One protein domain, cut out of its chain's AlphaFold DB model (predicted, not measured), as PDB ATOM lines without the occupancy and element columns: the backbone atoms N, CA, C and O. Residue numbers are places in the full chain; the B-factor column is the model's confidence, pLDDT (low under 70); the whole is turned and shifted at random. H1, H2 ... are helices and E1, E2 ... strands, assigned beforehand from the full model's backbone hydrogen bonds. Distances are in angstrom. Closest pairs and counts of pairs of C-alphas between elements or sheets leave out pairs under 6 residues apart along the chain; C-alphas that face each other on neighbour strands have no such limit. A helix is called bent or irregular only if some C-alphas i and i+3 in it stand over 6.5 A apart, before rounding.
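Overview. This is residues 13 to 112 of the 218 residues of an uncharacterized protein of Anabaena sp. MDT14b (UniProt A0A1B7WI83). A small curled sheet of four short strands forms one end, and the helical hairpin of H4 and H5 runs away from it toward the other end, H5 folding back beside H4. H1 and H2 lie over one side of this hairpin, H1 near H5 and H2 across H4, with the unnamed residues 36 to 47 between them, while short H3 packs beside the sheet end of H4. The printed part has 100 residues with five named helices and four named strands, in the order H1 E1 E2 H2 H3 E3 E4 H4 H5, and its class is mixed. The sheet order is E1, E2, E4, E3, antiparallel throughout; the whole is compact, with a radius of gyration of the C-alphas of 12.4 A and spans of 36 by 30 by 21 A.

Arrangement. H1, residues 13 to 23, only grazes the sheet with residues 21 to 23. E1, residues 26 to 28, and E2, residues 31 to 35, form a hairpin, with N 26 and O 33 2.8 A apart. H2, residues 48 to 57, is not on the sheet. It meets H3, residues 59 to 65, only through their link. E3, residues 66 to 69, and E4, residues 72 to 76, form a hairpin, with N 67 and O 74 at 2.8 A. E2 and E4 are antiparallel, with N 34 and O 75 at 2.8 A. E2, H2, H3 and E3 make a split strand-helix-strand unit, two strands of one sheet with H2 and H3 between them along the chain and E4 between them in the sheet; its crossover is right-handed. H4, residues 77 to 90, touches H3 with residues 78 to 83 alone, closest at the C-alphas of Tyr 65 and Gly 79, 5.1 A. H2 and H4 are close but not clearly touching, about perpendicular at 80 degrees, with C-alphas 55 and 83 closest at 7.9 A. H5, residues 92 to 111, forms a helical hairpin with H4, at a shallow tilt of 14 degrees, opposite ways; C-alphas 88 and 95 are closest at 4.1 A. H1 and H5 are near each other, with 12 pairs of C-alphas within 10 A. Every O i to N i+4 pair is within hydrogen-bond range in H1, H2 and H4; H5 has 14 of 16, and H3 has 1 of 3, beside 2 of 4 O i to N i+3 pairs.

Along the chain. H1 begins at C-alpha 13 (298.836, 162.827, 164.577) and spans 16.1 A. E1 spans 6.4 A, E2 13.0 A, H2 14.4 A, H3 9.4 A, E3 10.1 A, E4 13.3 A and H4 20.1 A. H5 spans 29.1 A and ends at C-alpha 111 (295.779, 146.024, 177.428). H3 and H5 are irregular: C-alphas 61 and 64 are 8.0 A apart, and C-alphas 93 and 96 are 7.6 A apart.

Size, cuts and confidence. The two C-alphas farthest apart, those of Asp 70 and Lys 93, are 36.6 A apart. The printed part has no cut. The link from E2 to H2, with 12 residues, is long, and the other links are tight. The mean pLDDT of the printed part is 88.8; residues 29 to 30 are under 70.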
ATOM      1  N   THR A  13     297.842 163.244 165.572       80.94
ATOM      2  CA  THR A  13     298.836 162.827 164.577       80.94
ATOM      3  C   THR A  13     299.940 161.980 165.208       80.94
ATOM      4  O   THR A  13     300.319 160.964 164.629       80.94
ATOM      5  N   GLN A  14     300.431 162.332 166.400       81.06
ATOM      6  CA  GLN A  14     301.378 161.491 167.139       81.06
ATOM      7  C   GLN A  14     300.750 160.153 167.525       81.06
ATOM      8  O   GLN A  14     301.331 159.121 167.204       81.06
ATOM      9  N   LEU A  15     299.541 160.148 168.089       82.56
ATOM     10  CA  LEU A  15     298.831 158.917 168.456       82.56
ATOM     11  C   LEU A  15     298.612 157.980 167.255       82.56
ATOM     12  O   LEU A  15     298.754 156.764 167.374       82.56
ATOM     13  N   SER A  16     298.346 158.524 166.062       82.81
ATOM     14  CA  SER A  16     298.218 157.714 164.840       82.81
ATOM     15  C   SER A  16     299.508 156.959 164.477       82.81
ATOM     16  O   SER A  16     299.447 155.827 163.994       82.81
ATOM     17  N   LYS A  17     300.679 157.540 164.776       85.44
ATOM     18  CA  LYS A  17     301.987 156.916 164.527       85.44
ATOM     19  C   LYS A  17     302.225 155.722 165.459       85.44
ATOM     20  O   LYS A  17     302.803 154.732 165.018       85.44
ATOM     21  N   PHE A  18     301.712 155.759 166.694       88.06
ATOM     22  CA  PHE A  18     301.765 154.608 167.607       88.06
ATOM     23  C   PHE A  18     300.971 153.413 167.073       88.06
ATOM     24  O   PHE A  18     301.465 152.293 167.123       88.06
ATOM     25  N   LYS A  19     299.788 153.629 166.478       84.56
ATOM     26  CA  LYS A  19     299.004 152.528 165.881       84.56
ATOM     27  C   LYS A  19     299.809 151.760 164.831       84.56
ATOM     28  O   LYS A  19     299.824 150.529 164.825       84.56
ATOM     29  N   LYS A  20     300.512 152.494 163.965       85.75
ATOM     30  CA  LYS A  20     301.374 151.896 162.943       85.75
ATOM     31  C   LYS A  20     302.565 151.158 163.560       85.75
ATOM     32  O   LYS A  20     302.856 150.041 163.146       85.75
ATOM     33  N   LEU A  21     303.206 151.752 164.568       90.81
ATOM     34  CA  LEU A  21     304.293 151.121 165.319       90.81
ATOM     35  C   LEU A  21     303.859 149.782 165.933       90.81
ATOM     36  O   LEU A  21     304.563 148.787 165.790       90.81
ATOM     37  N   PHE A  22     302.692 149.753 166.575       89.81
ATOM     38  CA  PHE A  22     302.143 148.561 167.220       89.81
ATOM     39  C   PHE A  22     301.788 147.464 166.218       89.81
ATOM     40  O   PHE A  22     302.052 146.295 166.478       89.81
ATOM     41  N   THR A  23     301.270 147.836 165.045       87.50
ATOM     42  CA  THR A  23     300.953 146.882 163.967       87.50
ATOM     43  C   THR A  23     302.208 146.198 163.409       87.50
ATOM     44  O   THR A  23     302.147 145.061 162.957       87.50
ATOM     45  N   LEU A  24     303.353 146.886 163.434       89.62
ATOM     46  CA  LEU A  24     304.625 146.403 162.885       89.62
ATOM     47  C   LEU A  24     305.574 145.836 163.954       89.62
ATOM     48  O   LEU A  24     306.716 145.481 163.650       89.62
ATOM     49  N   MET A  25     305.121 145.774 165.207       89.94
ATOM     50  CA  MET A  25     305.856 145.168 166.311       89.94
ATOM     51  C   MET A  25     306.065 143.671 166.047       89.94
ATOM     52  O   MET A  25     305.150 142.966 165.627       89.94
ATOM     53  N   LYS A  26     307.266 143.172 166.347       87.44
ATOM     54  CA  LYS A  26     307.587 141.742 166.357       87.44
ATOM     55  C   LYS A  26     307.587 141.209 167.788       87.44
ATOM     56  O   LYS A  26     308.014 141.887 168.722       87.44
ATOM     57  N   LEU A  27     307.134 139.970 167.943       81.06
ATOM     58  CA  LEU A  27     307.167 139.232 169.202       81.06
ATOM     59  C   LEU A  27     308.178 138.111 169.093       81.06
ATOM     60  O   LEU A  27     308.030 137.215 168.263       81.06
ATOM     61  N   ILE A  28     309.209 138.169 169.924       76.12
ATOM     62  CA  ILE A  28     310.302 137.200 169.884       76.12
ATOM     63  C   ILE A  28     310.608 136.819 171.317       76.12
ATOM     64  O   ILE A  28     310.934 137.680 172.133       76.12
ATOM     65  N   ASN A  29     310.471 135.531 171.629       68.94
ATOM     66  CA  ASN A  29     310.783 134.968 172.945       68.94
ATOM     67  C   ASN A  29     310.145 135.760 174.103       68.94
ATOM     68  O   ASN A  29     310.798 136.079 175.097       68.94
ATOM     69  N   GLY A  30     308.889 136.172 173.938       68.00
ATOM     70  CA  GLY A  30     308.107 136.850 174.974       68.00
ATOM     71  C   GLY A  30     308.301 138.339 175.062       68.00
ATOM     72  O   GLY A  30     307.767 138.977 175.965       68.00
ATOM     73  N   LYS A  31     309.089 138.900 174.152       77.00
ATOM     74  CA  LYS A  31     309.527 140.284 174.221       77.00
ATOM     75  C   LYS A  31     308.966 141.025 173.007       77.00
ATOM     76  O   LYS A  31     309.091 140.568 171.873       77.00
ATOM     77  N   ALA A  32     308.333 142.171 173.270       84.62
ATOM     78  CA  ALA A  32     307.957 143.142 172.247       84.62
ATOM     79  C   ALA A  32     309.204 143.829 171.695       84.62
ATOM     80  O   ALA A  32     309.949 144.457 172.456       84.62
ATOM     81  N   TYR A  33     309.368 143.746 170.381       90.31
ATOM     82  CA  TYR A  33     310.388 144.425 169.602       90.31
ATOM     83  C   TYR A  33     309.718 145.358 168.603       90.31
ATOM     84  O   TYR A  33     308.900 144.946 167.784       90.31
ATOM     85  N   PHE A  34     310.081 146.629 168.655       92.69
ATOM     86  CA  PHE A  34     309.461 147.676 167.859       92.69
ATOM     87  C   PHE A  34     310.424 148.164 166.774       92.69
ATOM     88  O   PHE A  34     311.592 148.413 167.080       92.69
ATOM     89  N   PRO A  35     309.973 148.316 165.519       94.75
ATOM     90  CA  PRO A  35     310.848 148.694 164.415       94.75
ATOM     91  C   PRO A  35     311.363 150.126 164.583       94.75
ATOM     92  O   PRO A  35     310.578 151.066 164.733       94.75
ATOM     93  N   THR A  36     312.682 150.313 164.500       93.19
ATOM     94  CA  THR A  36     313.321 151.635 164.648       93.19
ATOM     95  C   THR A  36     312.843 152.635 163.596       93.19
ATOM     96  O   THR A  36     312.683 153.822 163.877       93.19
ATOM     97  N   SER A  37     312.532 152.142 162.396       90.44
ATOM     98  CA  SER A  37     312.067 152.926 161.250       90.44
ATOM     99  C   SER A  37     310.683 153.562 161.441       90.44
ATOM    100  O   SER A  37     310.317 154.464 160.686       90.44
ATOM    101  N   GLU A  38     309.911 153.155 162.454       93.06
ATOM    102  CA  GLU A  38     308.579 153.706 162.751       93.06
ATOM    103  C   GLU A  38     308.538 154.472 164.089       93.06
ATOM    104  O   GLU A  38     307.480 154.927 164.518       93.06
ATOM    105  N   MET A  39     309.695 154.724 164.713       93.44
ATOM    106  CA  MET A  39     309.800 155.367 166.036       93.44
ATOM    107  C   MET A  39     309.552 156.877 166.054       93.44
ATOM    108  O   MET A  39     309.494 157.485 167.116       93.44
ATOM    109  N   HIS A  40     309.392 157.521 164.903       89.94
ATOM    110  CA  HIS A  40     309.267 158.978 164.812       89.94
ATOM    111  C   HIS A  40     308.088 159.573 165.607       89.94
ATOM    112  O   HIS A  40     308.183 160.703 166.080       89.94
ATOM    113  N   GLY A  41     307.006 158.812 165.816       87.00
ATOM    114  CA  GLY A  41     305.926 159.201 166.732       87.00
ATOM    115  C   GLY A  41     306.345 159.197 168.203       87.00
ATOM    116  O   GLY A  41     306.067 160.158 168.915       87.00
ATOM    117  N   VAL A  42     307.065 158.152 168.613       91.38
ATOM    118  CA  VAL A  42     307.587 157.946 169.975       91.38
ATOM    119  C   VAL A  42     308.666 158.976 170.312       91.38
ATOM    120  O   VAL A  42     308.660 159.560 171.388       91.38
ATOM    121  N   LEU A  43     309.555 159.256 169.358       93.06
ATOM    122  CA  LEU A  43     310.703 160.155 169.517       93.06
ATOM    123  C   LEU A  43     310.375 161.623 169.215       93.06
ATOM    124  O   LEU A  43     311.278 162.432 169.009       93.06
ATOM    125  N   LEU A  44     309.084 161.970 169.160       90.19
ATOM    126  CA  LEU A  44     308.588 163.340 168.987       90.19
ATOM    127  C   LEU A  44     309.246 164.075 167.802       90.19
ATOM    128  O   LEU A  44     309.605 165.255 167.896       90.19
ATOM    129  N   THR A  45     309.409 163.364 166.683       89.25
ATOM    130  CA  THR A  45     310.056 163.868 165.469       89.25
ATOM    131  C   THR A  45     309.173 163.691 164.230       89.25
ATOM    132  O   THR A  45     308.199 162.932 164.199       89.25
ATOM    133  N   GLN A  46     309.471 164.472 163.193       83.12
ATOM    134  CA  GLN A  46     308.621 164.578 162.007       83.12
ATOM    135  C   GLN A  46     308.964 163.564 160.916       83.12
ATOM    136  O   GLN A  46     308.112 163.275 160.082       83.12
ATOM    137  N   SER A  47     310.164 162.983 160.934       89.31
ATOM    138  CA  SER A  47     310.602 162.039 159.906       89.31
ATOM    139  C   SER A  47     311.142 160.746 160.506       89.31
ATOM    140  O   SER A  47     311.731 160.725 161.590       89.31
ATOM    141  N   LYS A  48     310.970 159.656 159.754       90.81
ATOM    142  CA  LYS A  48     311.569 158.353 160.060       90.81
ATOM    143  C   LYS A  48     313.093 158.428 160.117       90.81
ATOM    144  O   LYS A  48     313.696 157.845 161.008       90.81
ATOM    145  N   GLN A  49     313.704 159.199 159.216       91.69
ATOM    146  CA  GLN A  49     315.154 159.363 159.187       91.69
ATOM    147  C   GLN A  49     315.679 160.028 160.462       91.69
ATOM    148  O   GLN A  49     316.659 159.567 161.033       91.69
ATOM    149  N   ASN A  50     314.998 161.061 160.968       92.56
ATOM    150  CA  ASN A  50     315.406 161.698 162.219       92.56
ATOM    151  C   ASN A  50     315.279 160.741 163.407       92.56
ATOM    152  O   ASN A  50     316.117 160.772 164.298       92.56
ATOM    153  N   ALA A  51     314.260 159.877 163.415       92.56
ATOM    154  CA  ALA A  51     314.129 158.841 164.436       92.56
ATOM    155  C   ALA A  51     315.306 157.857 164.401       92.56
ATOM    156  O   ALA A  51     315.886 157.568 165.445       92.56
ATOM    157  N   ILE A  52     315.701 157.406 163.207       92.44
ATOM    158  CA  ILE A  52     316.879 156.548 163.015       92.44
ATOM    159  C   ILE A  52     318.143 157.253 163.515       92.44
ATOM    160  O   ILE A  52     318.897 156.662 164.284       92.44
ATOM    161  N   ASN A  53     318.341 158.521 163.153       92.94
ATOM    162  CA  ASN A  53     319.512 159.293 163.572       92.94
ATOM    163  C   ASN A  53     319.578 159.448 165.102       92.94
ATOM    164  O   ASN A  53     320.645 159.270 165.683       92.94
ATOM    165  N   ILE A  54     318.443 159.723 165.762       95.06
ATOM    166  CA  ILE A  54     318.355 159.787 167.233       95.06
ATOM    167  C   ILE A  54     318.731 158.435 167.847       95.06
ATOM    168  O   ILE A  54     319.508 158.378 168.792       95.06
ATOM    169  N   ILE A  55     318.212 157.330 167.313       94.62
ATOM    170  CA  ILE A  55     318.525 155.987 167.819       94.62
ATOM    171  C   ILE A  55     320.020 155.686 167.667       94.62
ATOM    172  O   ILE A  55     320.649 155.212 168.608       94.62
ATOM    173  N   GLN A  56     320.601 156.007 166.509       93.12
ATOM    174  CA  GLN A  56     322.023 155.803 166.238       93.12
ATOM    175  C   GLN A  56     322.916 156.635 167.167       93.12
ATOM    176  O   GLN A  56     323.896 156.110 167.692       93.12
ATOM    177  N   SER A  57     322.569 157.898 167.444       94.56
ATOM    178  CA  SER A  57     323.362 158.747 168.346       94.56
ATOM    179  C   SER A  57     323.313 158.289 169.810       94.56
ATOM    180  O   SER A  57     324.222 158.592 170.580       94.56
ATOM    181  N   HIS A  58     322.283 157.527 170.191       95.88
ATOM    182  CA  HIS A  58     322.083 157.007 171.548       95.88
ATOM    183  C   HIS A  58     322.342 155.504 171.661       95.88
ATOM    184  O   HIS A  58     322.078 154.906 172.707       95.88
ATOM    185  N   LEU A  59     322.896 154.887 170.614       90.44
ATOM    186  CA  LEU A  59     323.043 153.440 170.518       90.44
ATOM    187  C   LEU A  59     323.819 152.857 171.706       90.44
ATOM    188  O   LEU A  59     323.429 151.827 172.243       90.44
ATOM    189  N   LYS A  60     324.834 153.570 172.210       88.19
ATOM    190  CA  LYS A  60     325.617 153.173 173.394       88.19
ATOM    191  C   LYS A  60     324.774 152.867 174.643       88.19
ATOM    192  O   LYS A  60     325.187 152.049 175.456       88.19
ATOM    193  N   PHE A  61     323.610 153.498 174.796       84.75
ATOM    194  CA  PHE A  61     322.722 153.296 175.946       84.75
ATOM    195  C   PHE A  61     321.738 152.144 175.743       84.75
ATOM    196  O   PHE A  61     321.241 151.567 176.710       84.75
ATOM    197  N   ILE A  62     321.443 151.814 174.485       89.50
ATOM    198  CA  ILE A  62     320.354 150.902 174.135       89.50
ATOM    199  C   ILE A  62     320.791 149.683 173.330       89.50
ATOM    200  O   ILE A  62     319.945 148.841 173.054       89.50
ATOM    201  N   GLN A  63     322.076 149.548 172.986       88.62
ATOM    202  CA  GLN A  63     322.615 148.495 172.116       88.62
ATOM    203  C   GLN A  63     322.170 147.094 172.552       88.62
ATOM    204  O   GLN A  63     321.744 146.295 171.728       88.62
ATOM    205  N   GLN A  64     322.194 146.819 173.858       80.12
ATOM    206  CA  GLN A  64     321.768 145.542 174.449       80.12
ATOM    207  C   GLN A  64     320.265 145.231 174.298       80.12
ATOM    208  O   GLN A  64     319.818 144.130 174.607       80.12
ATOM    209  N   TYR A  65     319.472 146.207 173.860       88.00
ATOM    210  CA  TYR A  65     318.038 146.086 173.611       88.00
ATOM    211  C   TYR A  65     317.694 146.123 172.118       88.00
ATOM    212  O   TYR A  65     316.512 146.021 171.776       88.00
ATOM    213  N   VAL A  66     318.691 146.285 171.243       90.31
ATOM    214  CA  VAL A  66     318.522 146.290 169.789       90.31
ATOM    215  C   VAL A  66     318.636 144.865 169.254       90.31
ATOM    216  O   VAL A  66     319.491 144.099 169.684       90.31
ATOM    217  N   LEU A  67     317.780 144.524 168.297       88.50
ATOM    218  CA  LEU A  67     317.805 143.261 167.570       88.50
ATOM    219  C   LEU A  67     317.768 143.537 166.064       88.50
ATOM    220  O   LEU A  67     316.982 144.372 165.613       88.50
ATOM    221  N   ASN A  68     318.600 142.836 165.296       90.06
ATOM    222  CA  ASN A  68     318.589 142.892 163.835       90.06
ATOM    223  C   ASN A  68     317.881 141.654 163.269       90.06
ATOM    224  O   ASN A  68     318.174 140.533 163.682       90.06
ATOM    225  N   ILE A  69     316.926 141.867 162.364       82.69
ATOM    226  CA  ILE A  69     316.153 140.818 161.696       82.69
ATOM    227  C   ILE A  69     315.955 141.245 160.244       82.69
ATOM    228  O   ILE A  69     315.302 142.261 160.014       82.69
ATOM    229  N   ASP A  70     316.464 140.469 159.288       83.44
ATOM    230  CA  ASP A  70     316.324 140.730 157.844       83.44
ATOM    231  C   ASP A  70     316.713 142.177 157.472       83.44
ATOM    232  O   ASP A  70     315.916 142.938 156.918       83.44
ATOM    233  N   ASP A  71     317.910 142.597 157.895       82.69
ATOM    234  CA  ASP A  71     318.461 143.955 157.729       82.69
ATOM    235  C   ASP A  71     317.631 145.086 158.364       82.69
ATOM    236  O   ASP A  71     317.892 146.276 158.163       82.69
ATOM    237  N   SER A  72     316.637 144.735 159.182       86.56
ATOM    238  CA  SER A  72     315.776 145.674 159.891       86.56
ATOM    239  C   SER A  72     316.102 145.696 161.380       86.56
ATOM    240  O   SER A  72     316.115 144.668 162.059       86.56
ATOM    241  N   LEU A  73     316.320 146.898 161.914       91.38
ATOM    242  CA  LEU A  73     316.581 147.102 163.335       91.38
ATOM    243  C   LEU A  73     315.278 147.229 164.127       91.38
ATOM    244  O   LEU A  73     314.367 147.982 163.769       91.38
ATOM    245  N   TYR A  74     315.239 146.549 165.265       94.06
ATOM    246  CA  TYR A  74     314.165 146.616 166.243       94.06
ATOM    247  C   TYR A  74     314.721 146.943 167.627       94.06
ATOM    248  O   TYR A  74     315.845 146.577 167.947       94.06
ATOM    249  N   ILE A  75     313.922 147.599 168.468       92.94
ATOM    250  CA  ILE A  75     314.263 147.906 169.862       92.94
ATOM    251  C   ILE A  75     313.230 147.260 170.781       92.94
ATOM    252  O   ILE A  75     312.023 147.396 170.574       92.94
ATOM    253  N   LYS A  76     313.699 146.564 171.816       90.00
ATOM    254  CA  LYS A  76     312.847 146.032 172.884       90.00
ATOM    255  C   LYS A  76     312.202 147.173 173.679       90.00
ATOM    256  O   LYS A  76     312.870 148.167 173.931       90.00
ATOM    257  N   HIS A  77     310.966 147.012 174.164       86.44
ATOM    258  CA  HIS A  77     310.258 148.068 174.923       86.44
ATOM    259  C   HIS A  77     311.107 148.744 176.024       86.44
ATOM    260  O   HIS A  77     311.178 149.963 176.066       86.44
ATOM    261  N   ILE A  78     311.851 147.967 176.824       84.38
ATOM    262  CA  ILE A  78     312.742 148.494 177.879       84.38
ATOM    263  C   ILE A  78     313.821 149.426 177.303       84.38
ATOM    264  O   ILE A  78     314.176 150.429 177.912       84.38
ATOM    265  N   GLY A  79     314.344 149.122 176.113       88.31
ATOM    266  CA  GLY A  79     315.298 149.998 175.434       88.31
ATOM    267  C   GLY A  79     314.676 151.316 174.984       88.31
ATOM    268  O   GLY A  79     315.359 152.336 174.985       88.31
ATOM    269  N   ILE A  80     313.382 151.322 174.654       93.38
ATOM    270  CA  ILE A  80     312.640 152.558 174.377       93.38
ATOM    271  C   ILE A  80     312.512 153.378 175.661       93.38
ATOM    272  O   ILE A  80     312.760 154.577 175.621       93.38
ATOM    273  N   ASP A  81     312.198 152.744 176.794       90.94
ATOM    274  CA  ASP A  81     312.091 153.435 178.084       90.94
ATOM    275  C   ASP A  81     313.404 154.136 178.454       90.94
ATOM    276  O   ASP A  81     313.396 155.322 178.780       90.94
ATOM    277  N   VAL A  82     314.534 153.429 178.325       90.19
ATOM    278  CA  VAL A  82     315.880 153.982 178.563       90.19
ATOM    279  C   VAL A  82     316.184 155.144 177.614       90.19
ATOM    280  O   VAL A  82     316.710 156.173 178.044       90.19
ATOM    281  N   LEU A  83     315.842 155.007 176.328       95.75
ATOM    282  CA  LEU A  83     316.046 156.063 175.336       95.75
ATOM    283  C   LEU A  83     315.228 157.317 175.668       95.75
ATOM    284  O   LEU A  83     315.757 158.423 175.633       95.75
ATOM    285  N   LEU A  84     313.945 157.147 175.991       95.81
ATOM    286  CA  LEU A  84     313.033 158.245 176.306       95.81
ATOM    287  C   LEU A  84     313.436 158.988 177.582       95.81
ATOM    288  O   LEU A  84     313.340 160.213 177.620       95.81
ATOM    289  N   ASP A  85     313.911 158.263 178.595       93.38
ATOM    290  CA  ASP A  85     314.409 158.859 179.836       93.38
ATOM    291  C   ASP A  85     315.672 159.690 179.573       93.38
ATOM    292  O   ASP A  85     315.726 160.869 179.921       93.38
ATOM    293  N   THR A  86     316.624 159.127 178.818       94.75
ATOM    294  CA  THR A  86     317.857 159.824 178.401       94.75
ATOM    295  C   THR A  86     317.537 161.119 177.646       94.75
ATOM    296  O   THR A  86     318.037 162.188 177.992       94.75
ATOM    297  N   LEU A  87     316.635 161.058 176.661       96.06
ATOM    298  CA  LEU A  87     316.214 162.233 175.890       96.06
ATOM    299  C   LEU A  87     315.457 163.267 176.737       96.06
ATOM    300  O   LEU A  87     315.489 164.460 176.428       96.06
ATOM    301  N   GLY A  88     314.744 162.825 177.776       95.00
ATOM    302  CA  GLY A  88     314.058 163.695 178.728       95.00
ATOM    303  C   GLY A  88     315.019 164.459 179.635       95.00
ATOM    304  O   GLY A  88     314.763 165.629 179.922       95.00
ATOM    305  N   GLU A  89     316.126 163.834 180.038       94.25
ATOM    306  CA  GLU A  89     317.207 164.500 180.775       94.25
ATOM    307  C   GLU A  89     317.968 165.498 179.889       94.25
ATOM    308  O   GLU A  89     318.234 166.625 180.306       94.25
ATOM    309  N   GLU A  90     318.249 165.139 178.632       95.00
ATOM    310  CA  GLU A  90     318.914 166.032 177.671       95.00
ATOM    311  C   GLU A  90     318.027 167.204 177.221       95.00
ATOM    312  O   GLU A  90     318.520 168.285 176.887       95.00
ATOM    313  N   ASN A  91     316.704 167.011 177.203       93.00
ATOM    314  CA  ASN A  91     315.742 168.042 176.829       93.00
ATOM    315  C   ASN A  91     314.552 168.105 177.804       93.00
ATOM    316  O   ASN A  91     313.452 167.635 177.481       93.00
ATOM    317  N   PRO A  92     314.719 168.786 178.956       92.75
ATOM    318  CA  PRO A  92     313.692 168.864 179.996       92.75
ATOM    319  C   PRO A  92     312.347 169.420 179.516       92.75
ATOM    320  O   PRO A  92     311.299 169.033 180.026       92.75
ATOM    321  N   LYS A  93     312.345 170.279 178.482       92.25
ATOM    322  CA  LYS A  93     311.113 170.844 177.902       92.25
ATOM    323  C   LYS A  93     310.213 169.783 177.262       92.25
ATOM    324  O   LYS A  93     309.010 169.996 177.173       92.25
ATOM    325  N   LYS A  94     310.783 168.661 176.811       91.00
ATOM    326  CA  LYS A  94     310.053 167.538 176.199       91.00
ATOM    327  C   LYS A  94     309.832 166.363 177.155       91.00
ATOM    328  O   LYS A  94     309.184 165.392 176.773       91.00
ATOM    329  N   LYS A  95     310.331 166.436 178.395       92.06
ATOM    330  CA  LYS A  95     310.307 165.321 179.358       92.06
ATOM    331  C   LYS A  95     308.901 164.767 179.595       92.06
ATOM    332  O   LYS A  95     308.711 163.558 179.547       92.06
ATOM    333  N   ILE A  96     307.906 165.639 179.767       90.19
ATOM    334  CA  ILE A  96     306.502 165.228 179.957       90.19
ATOM    335  C   ILE A  96     305.964 164.458 178.743       90.19
ATOM    336  O   ILE A  96     305.317 163.428 178.902       90.19
ATOM    337  N   GLN A  97     306.299 164.891 177.530       90.88
ATOM    338  CA  GLN A  97     305.843 164.247 176.297       90.88
ATOM    339  C   GLN A  97     306.518 162.885 176.082       90.88
ATOM    340  O   GLN A  97     305.885 161.947 175.594       90.88
ATOM    341  N   TYR A  98     307.785 162.740 176.480       93.38
ATOM    342  CA  TYR A  98     308.463 161.442 176.489       93.38
ATOM    343  C   TYR A  98     307.889 160.500 177.558       93.38
ATOM    344  O   TYR A  98     307.689 159.319 177.277       93.38
ATOM    345  N   LEU A  99     307.535 161.010 178.743       89.69
ATOM    346  CA  LEU A  99     306.809 160.234 179.756       89.69
ATOM    347  C   LEU A  99     305.440 159.772 179.238       89.69
ATOM    348  O   LEU A  99     305.071 158.616 179.438       89.69
ATOM    349  N   ALA A 100     304.721 160.634 178.517       89.94
ATOM    350  CA  ALA A 100     303.456 160.279 177.885       89.94
ATOM    351  C   ALA A 100     303.628 159.198 176.805       89.94
ATOM    352  O   ALA A 100     302.874 158.224 176.781       89.94
ATOM    353  N   ALA A 101     304.655 159.314 175.954       91.31
ATOM    354  CA  ALA A 101     304.996 158.286 174.971       91.31
ATOM    355  C   ALA A 101     305.285 156.931 175.640       91.31
ATOM    356  O   ALA A 101     304.789 155.900 175.179       91.31
ATOM    357  N   ARG A 102     306.021 156.942 176.760       91.12
ATOM    358  CA  ARG A 102     306.298 155.752 177.575       91.12
ATOM    359  C   ARG A 102     305.012 155.124 178.108       91.12
ATOM    360  O   ARG A 102     304.772 153.936 177.908       91.12
ATOM    361  N   ALA A 103     304.161 155.933 178.738       88.56
ATOM    362  CA  ALA A 103     302.890 155.483 179.297       88.56
ATOM    363  C   ALA A 103     301.983 154.855 178.229       88.56
ATOM    364  O   ALA A 103     301.356 153.828 178.483       88.56
ATOM    365  N   TYR A 104     301.964 155.420 177.019       89.75
ATOM    366  CA  TYR A 104     301.156 154.907 175.916       89.75
ATOM    367  C   TYR A 104     301.613 153.522 175.434       89.75
ATOM    368  O   TYR A 104     300.782 152.650 175.181       89.75
ATOM    369  N   ILE A 105     302.930 153.288 175.348       88.88
ATOM    370  CA  ILE A 105     303.481 151.960 175.027       88.88
ATOM    371  C   ILE A 105     303.119 150.973 176.137       88.88
ATOM    372  O   ILE A 105     302.576 149.910 175.847       88.88
ATOM    373  N   SER A 106     303.349 151.331 177.402       86.19
ATOM    374  CA  SER A 106     303.041 150.456 178.539       86.19
ATOM    375  C   SER A 106     301.557 150.095 178.623       86.19
ATOM    376  O   SER A 106     301.227 148.930 178.841       86.19
ATOM    377  N   ALA A 107     300.659 151.056 178.392       87.19
ATOM    378  CA  ALA A 107     299.219 150.812 178.365       87.19
ATOM    379  C   ALA A 107     298.817 149.885 177.214       87.19
ATOM    380  O   ALA A 107     298.017 148.973 177.415       87.19
ATOM    381  N   PHE A 108     299.400 150.060 176.022       87.00
ATOM    382  CA  PHE A 108     299.172 149.140 174.909       87.00
ATOM    383  C   PHE A 108     299.582 147.710 175.272       87.00
ATOM    384  O   PHE A 108     298.795 146.785 175.076       87.00
ATOM    385  N   LEU A 109     300.776 147.527 175.840       82.69
ATOM    386  CA  LEU A 109     301.265 146.210 176.253       82.69
ATOM    387  C   LEU A 109     300.344 145.577 177.311       82.69
ATOM    388  O   LEU A 109     299.958 144.418 177.179       82.69
ATOM    389  N   ALA A 110     299.944 146.351 178.322       81.81
ATOM    390  CA  ALA A 110     299.087 145.889 179.412       81.81
ATOM    391  C   ALA A 110     297.651 145.553 178.969       81.81
ATOM    392  O   ALA A 110     297.051 144.617 179.493       81.81
ATOM    393  N   ASN A 111     297.111 146.278 177.985       84.56
ATOM    394  CA  ASN A 111     295.779 146.024 177.428       84.56
ATOM    395  C   ASN A 111     295.739 144.831 176.464       84.56
ATOM    396  O   ASN A 111     294.654 144.363 176.131       84.56
ATOM    397  N   ASN A 112     296.897 144.329 176.022       78.69
ATOM    398  CA  ASN A 112     296.996 143.237 175.055       78.69
ATOM    399  C   ASN A 112     297.819 142.054 175.601       78.69
ATOM    400  O   ASN A 112     298.753 141.610 174.938       78.69
TER     401      ASN A 112